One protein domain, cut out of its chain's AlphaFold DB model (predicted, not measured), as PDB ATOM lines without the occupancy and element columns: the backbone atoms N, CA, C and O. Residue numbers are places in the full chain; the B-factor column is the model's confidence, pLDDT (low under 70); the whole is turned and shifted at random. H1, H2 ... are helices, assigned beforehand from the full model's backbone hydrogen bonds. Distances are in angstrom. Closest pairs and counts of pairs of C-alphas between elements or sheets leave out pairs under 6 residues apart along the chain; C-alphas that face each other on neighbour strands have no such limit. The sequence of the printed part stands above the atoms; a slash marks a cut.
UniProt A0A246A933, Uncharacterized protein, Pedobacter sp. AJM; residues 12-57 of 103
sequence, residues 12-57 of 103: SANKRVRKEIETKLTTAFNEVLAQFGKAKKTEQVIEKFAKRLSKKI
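AT A GLANCE: This is residues 12 to 57 of the 103 residues of an uncharacterized protein of Pedobacter sp. AJM (UniProt A0A246A933). Go along the printed part from its first residue and you trace an open V: one long helix, H1, runs to a corner, and after a tight link the shorter helix H2 folds back from there as the second arm. The arms come near each other only by the corner, and their far parts, residues 12 to 28 and residues 47 to 57, stand free. The printed part has 46 residues, with two named helices in the order H1, H2 and no named strand, and its class is all helix. The whole is loose, with a radius of gyration of the C-alphas of 13.5 A, and its spans of 39 by 26 by 11 A make it flat, only just.

HOW THE PARTS SIT: Start with H1, residues 12 to 35, and then look at H2, residues 40 to 56. The two are close but not clearly touching, with 1 pair of C-alphas within 8 A: those of Leu 33 and Thr 42, 6.4 A apart. Their lines stand at a steep tilt of 54 degrees, and they run opposite ways. Their centres are 18.8 A apart. In H1 every O i to N i+4 pair is within hydrogen-bond range; in H2, 11 of 13 are.

IN THESE COORDINATES: Find C-alpha 12 at (25.679, -10.882, -43.367); from there H1 runs 35.4 A to C-alpha 35 at (58.545, -17.942, -32.331). Pass the four residues of the tight link, and H2 begins at C-alpha 40. It runs 25.3 A to C-alpha 56 at (43.103, -36.012, -33.005).

THE WHOLE: The two C-alphas farthest apart are those of Ser 12 and Lys 40, at 39.3 A. The C-alphas of Ser 12 and Ile 57, the first and last printed, are 28.9 A apart. The printed part has no cut. In the B-factor column the mean pLDDT of the printed part is 81.6, and residues 12 to 13 and 38 to 40 are under 70.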
ATOM      1  N   SER A  12      24.573 -11.831 -43.540       59.97
ATOM      2  CA  SER A  12      25.679 -10.882 -43.367       59.97
ATOM      3  C   SER A  12      26.304 -10.924 -41.969       59.97
ATOM      4  O   SER A  12      27.520 -10.782 -41.855       59.97
ATOM      5  N   ALA A  13      25.507 -11.166 -40.922       61.91
ATOM      6  CA  ALA A  13      25.998 -11.315 -39.551       61.91
ATOM      7  C   ALA A  13      26.913 -12.545 -39.423       61.91
ATOM      8  O   ALA A  13      28.015 -12.442 -38.893       61.91
ATOM      9  N   ASN A  14      26.523 -13.672 -40.028       77.50
ATOM     10  CA  ASN A  14      27.342 -14.886 -40.064       77.50
ATOM     11  C   ASN A  14      28.659 -14.663 -40.841       77.50
ATOM     12  O   ASN A  14      29.727 -15.074 -40.398       77.50
ATOM     13  N   LYS A  15      28.617 -13.921 -41.960       84.50
ATOM     14  CA  LYS A  15      29.823 -13.581 -42.736       84.50
ATOM     15  C   LYS A  15      30.828 -12.739 -41.942       84.50
ATOM     16  O   LYS A  15      32.028 -12.952 -42.087       84.50
ATOM     17  N   ARG A  16      30.360 -11.783 -41.131       85.19
ATOM     18  CA  ARG A  16      31.232 -10.954 -40.278       85.19
ATOM     19  C   ARG A  16      31.893 -11.790 -39.186       85.19
ATOM     20  O   ARG A  16      33.114 -11.802 -39.106       85.19
ATOM     21  N   VAL A  17      31.101 -12.580 -38.463       85.00
ATOM     22  CA  VAL A  17      31.601 -13.468 -37.401       85.00
ATOM     23  C   VAL A  17      32.640 -14.458 -37.940       85.00
ATOM     24  O   VAL A  17      33.696 -14.627 -37.337       85.00
ATOM     25  N   ARG A  18      32.405 -15.060 -39.115       83.75
ATOM     26  CA  ARG A  18      33.386 -15.955 -39.758       83.75
ATOM     27  C   ARG A  18      34.714 -15.262 -40.046       83.75
ATOM     28  O   ARG A  18      35.756 -15.813 -39.717       83.75
ATOM     29  N   LYS A  19      34.674 -14.052 -40.612       91.38
ATOM     30  CA  LYS A  19      35.887 -13.276 -40.910       91.38
ATOM     31  C   LYS A  19      36.647 -12.872 -39.651       91.38
ATOM     32  O   LYS A  19      37.873 -12.895 -39.647       91.38
ATOM     33  N   GLU A  20      35.943 -12.503 -38.586       88.69
ATOM     34  CA  GLU A  20      36.568 -12.165 -37.305       88.69
ATOM     35  C   GLU A  20      37.279 -13.376 -36.695       88.69
ATOM     36  O   GLU A  20      38.413 -13.252 -36.233       88.69
ATOM     37  N   ILE A  21      36.647 -14.552 -36.736       88.75
ATOM     38  CA  ILE A  21      37.257 -15.807 -36.285       88.75
ATOM     39  C   ILE A  21      38.481 -16.146 -37.145       88.75
ATOM     40  O   ILE A  21      39.543 -16.424 -36.599       88.75
ATOM     41  N   GLU A  22      38.363 -16.067 -38.470       85.38
ATOM     42  CA  GLU A  22      39.469 -16.302 -39.407       85.38
ATOM     43  C   GLU A  22      40.657 -15.375 -39.132       85.38
ATOM     44  O   GLU A  22      41.800 -15.829 -39.058       85.38
ATOM     45  N   THR A  23      40.385 -14.090 -38.897       92.81
ATOM     46  CA  THR A  23      41.421 -13.101 -38.577       92.81
ATOM     47  C   THR A  23      42.110 -13.454 -37.261       92.81
ATOM     48  O   THR A  23      43.333 -13.548 -37.223       92.81
ATOM     49  N   LYS A  24      41.343 -13.735 -36.196       91.19
ATOM     50  CA  LYS A  24      41.891 -14.124 -34.883       91.19
ATOM     51  C   LYS A  24      42.745 -15.389 -34.963       91.19
ATOM     52  O   LYS A  24      43.831 -15.426 -34.390       91.19
ATOM     53  N   LEU A  25      42.274 -16.407 -35.685       88.50
ATOM     54  CA  LEU A  25      43.010 -17.658 -35.876       88.50
ATOM     55  C   LEU A  25      44.305 -17.431 -36.658       88.50
ATOM     56  O   LEU A  25      45.346 -17.955 -36.270       88.50
ATOM     57  N   THR A  26      44.258 -16.619 -37.713       87.62
ATOM     58  CA  THR A  26      45.439 -16.290 -38.522       87.62
ATOM     59  C   THR A  26      46.481 -15.540 -37.696       87.62
ATOM     60  O   THR A  26      47.660 -15.886 -37.740       87.62
ATOM     61  N   THR A  27      46.063 -14.554 -36.897       88.81
ATOM     62  CA  THR A  27      46.966 -13.816 -36.002       88.81
ATOM     63  C   THR A  27      47.614 -14.739 -34.973       88.81
ATOM     64  O   THR A  27      48.837 -14.743 -34.865       88.81
ATOM     65  N   ALA A  28      46.823 -15.564 -34.280       86.81
ATOM     66  CA  ALA A  28      47.342 -16.508 -33.291       86.81
ATOM     67  C   ALA A  28      48.322 -17.513 -33.918       86.81
ATOM     68  O   ALA A  28      49.358 -17.830 -33.337       86.81
ATOM     69  N   PHE A  29      48.027 -17.996 -35.129       84.12
ATOM     70  CA  PHE A  29      48.916 -18.914 -35.832       84.12
ATOM     71  C   PHE A  29      50.235 -18.237 -36.211       84.12
ATOM     72  O   PHE A  29      51.302 -18.784 -35.947       84.12
ATOM     73  N   ASN A  30      50.177 -17.026 -36.767       84.88
ATOM     74  CA  ASN A  30      51.368 -16.274 -37.157       84.88
ATOM     75  C   ASN A  30      52.248 -15.906 -35.958       84.88
ATOM     76  O   ASN A  30      53.470 -15.946 -36.080       84.88
ATOM     77  N   GLU A  31      51.657 -15.600 -34.803       86.25
ATOM     78  CA  GLU A  31      52.392 -15.360 -33.557       86.25
ATOM     79  C   GLU A  31      53.161 -16.611 -33.108       86.25
ATOM     80  O   GLU A  31      54.356 -16.541 -32.822       86.25
ATOM     81  N   VAL A  32      52.507 -17.775 -33.135       82.81
ATOM     82  CA  VAL A  32      53.158 -19.058 -32.843       82.81
ATOM     83  C   VAL A  32      54.275 -19.331 -33.849       82.81
ATOM     84  O   VAL A  32      55.379 -19.691 -33.451       82.81
ATOM     85  N   LEU A  33      54.039 -19.119 -35.147       79.38
ATOM     86  CA  LEU A  33      55.058 -19.320 -36.178       79.38
ATOM     87  C   LEU A  33      56.246 -18.360 -36.044       79.38
ATOM     88  O   LEU A  33      57.381 -18.769 -36.307       79.38
ATOM     89  N   ALA A  34      56.014 -17.118 -35.613       80.88
ATOM     90  CA  ALA A  34      57.063 -16.125 -35.404       80.88
ATOM     91  C   ALA A  34      58.088 -16.586 -34.352       80.88
ATOM     92  O   ALA A  34      59.282 -16.320 -34.507       80.88
ATOM     93  N   GLN A  35      57.658 -17.358 -33.346       80.56
ATOM     94  CA  GLN A  35      58.545 -17.942 -32.331       80.56
ATOM     95  C   GLN A  35      59.513 -18.993 -32.903       80.56
ATOM     96  O   GLN A  35      60.588 -19.208 -32.345       80.56
ATOM     97  N   PHE A  36      59.174 -19.644 -34.023       73.19
ATOM     98  CA  PHE A  36      59.987 -20.726 -34.596       73.19
ATOM     99  C   PHE A  36      61.105 -20.254 -35.542       73.19
ATOM    100  O   PHE A  36      61.960 -21.065 -35.911       73.19
ATOM    101  N   GLY A  37      61.157 -18.962 -35.892       70.62
ATOM    102  CA  GLY A  37      62.192 -18.385 -36.760       70.62
ATOM    103  C   GLY A  37      62.220 -18.953 -38.194       70.62
ATOM    104  O   GLY A  37      61.532 -19.914 -38.518       70.62
ATOM    105  N   LYS A  38      63.015 -18.310 -39.071       66.12
ATOM    106  CA  LYS A  38      63.157 -18.517 -40.538       66.12
ATOM    107  C   LYS A  38      62.534 -19.815 -41.107       66.12
ATOM    108  O   LYS A  38      63.053 -20.907 -40.879       66.12
ATOM    109  N   ALA A  39      61.513 -19.621 -41.950       62.94
ATOM    110  CA  ALA A  39      60.733 -20.513 -42.832       62.94
ATOM    111  C   ALA A  39      61.068 -22.022 -42.936       62.94
ATOM    112  O   ALA A  39      60.150 -22.839 -42.945       62.94
ATOM    113  N   LYS A  40      62.345 -22.432 -42.992       65.81
ATOM    114  CA  LYS A  40      62.753 -23.842 -43.171       65.81
ATOM    115  C   LYS A  40      62.288 -24.772 -42.045       65.81
ATOM    116  O   LYS A  40      62.032 -25.945 -42.294       65.81
ATOM    117  N   LYS A  41      62.211 -24.284 -40.801       72.00
ATOM    118  CA  LYS A  41      61.706 -25.087 -39.666       72.00
ATOM    119  C   LYS A  41      60.197 -24.943 -39.486       72.00
ATOM    120  O   LYS A  41      59.550 -25.875 -39.019       72.00
ATOM    121  N   THR A  42      59.647 -23.807 -39.899       76.44
ATOM    122  CA  THR A  42      58.219 -23.494 -39.862       76.44
ATOM    123  C   THR A  42      57.407 -24.514 -40.660       76.44
ATOM    124  O   THR A  42      56.459 -25.068 -40.115       76.44
ATOM    125  N   GLU A  43      57.819 -24.852 -41.888       80.50
ATOM    126  CA  GLU A  43      57.140 -25.878 -42.701       80.50
ATOM    127  C   GLU A  43      57.075 -27.237 -41.999       80.50
ATOM    128  O   GLU A  43      56.009 -27.843 -41.925       80.50
ATOM    129  N   GLN A  44      58.178 -27.688 -41.392       83.50
ATOM    130  CA  GLN A  44      58.191 -28.954 -40.653       83.50
ATOM    131  C   GLN A  44      57.297 -28.916 -39.407       83.50
ATOM    132  O   GLN A  44      56.693 -29.929 -39.043       83.50
ATOM    133  N   VAL A  45      57.217 -27.771 -38.724       83.00
ATOM    134  CA  VAL A  45      56.332 -27.589 -37.563       83.00
ATOM    135  C   VAL A  45      54.869 -27.616 -38.002       83.00
ATOM    136  O   VAL A  45      54.074 -28.317 -37.376       83.00
ATOM    137  N   ILE A  46      54.531 -26.943 -39.104       84.19
ATOM    138  CA  ILE A  46      53.189 -26.961 -39.699       84.19
ATOM    139  C   ILE A  46      52.818 -28.384 -40.128       84.19
ATOM    140  O   ILE A  46      51.732 -28.859 -39.799       84.19
ATOM    141  N   GLU A  47      53.723 -29.107 -40.787       87.38
ATOM    142  CA  GLU A  47      53.481 -30.481 -41.236       87.38
ATOM    143  C   GLU A  47      53.243 -31.431 -40.050       87.38
ATOM    144  O   GLU A  47      52.288 -32.214 -40.036       87.38
ATOM    145  N   LYS A  48      54.077 -31.341 -39.004       87.50
ATOM    146  CA  LYS A  48      53.889 -32.117 -37.769       87.50
ATOM    147  C   LYS A  48      52.581 -31.753 -37.075       87.50
ATOM    148  O   LYS A  48      51.901 -32.644 -36.565       87.50
ATOM    149  N   PHE A  49      52.219 -30.475 -37.055       85.00
ATOM    150  CA  PHE A  49      50.965 -30.009 -36.476       85.00
ATOM    151  C   PHE A  49      49.756 -30.548 -37.249       85.00
ATOM    152  O   PHE A  49      48.873 -31.142 -36.634       85.00
ATOM    153  N   ALA A  50      49.762 -30.469 -38.581       86.69
ATOM    154  CA  ALA A  50      48.714 -31.022 -39.436       86.69
ATOM    155  C   ALA A  50      48.554 -32.539 -39.240       86.69
ATOM    156  O   ALA A  50      47.439 -33.017 -39.032       86.69
ATOM    157  N   LYS A  51      49.664 -33.293 -39.189       88.06
ATOM    158  CA  LYS A  51      49.652 -34.741 -38.890       88.06
ATOM    159  C   LYS A  51      49.110 -35.061 -37.495       88.06
ATOM    160  O   LYS A  51      48.541 -36.130 -37.285       88.06
ATOM    161  N   ARG A  52      49.325 -34.187 -36.507       86.88
ATOM    162  CA  ARG A  52      48.768 -34.364 -35.154       86.88
ATOM    163  C   ARG A  52      47.291 -33.991 -35.103       86.88
ATOM    164  O   ARG A  52      46.546 -34.675 -34.405       86.88
ATOM    165  N   LEU A  53      46.869 -32.963 -35.838       84.94
ATOM    166  CA  LEU A  53      45.461 -32.596 -35.960       84.94
ATOM    167  C   LEU A  53      44.668 -33.699 -36.650       84.94
ATOM    168  O   LEU A  53      43.684 -34.143 -36.080       84.94
ATOM    169  N   SER A  54      45.114 -34.227 -37.788       81.38
ATOM    170  CA  SER A  54      44.379 -35.295 -38.483       81.38
ATOM    171  C   SER A  54      44.182 -36.553 -37.629       81.38
ATOM    172  O   SER A  54      43.169 -37.228 -37.750       81.38
ATOM    173  N   LYS A  55      45.116 -36.844 -36.715       85.25
ATOM    174  CA  LYS A  55      44.994 -37.957 -35.759       85.25
ATOM    175  C   LYS A  55      44.045 -37.673 -34.592       85.25
ATOM    176  O   LYS A  55      43.508 -38.614 -34.017       85.25
ATOM    177  N   LYS A  56      43.898 -36.409 -34.182       80.31
ATOM    178  CA  LYS A  56      43.103 -36.012 -33.005       80.31
ATOM    179  C   LYS A  56      41.695 -35.562 -33.360       80.31
ATOM    180  O   LYS A  56      40.768 -35.837 -32.606       80.31
ATOM    181  N   ILE A  57      41.537 -34.855 -34.474       76.81
ATOM    182  CA  ILE A  57      40.238 -34.416 -34.956       76.81
ATOM    183  C   ILE A  57      39.625 -35.589 -35.720       76.81
ATOM    184  O   ILE A  57      39.688 -35.674 -36.943       76.81
TER     185      ILE A  57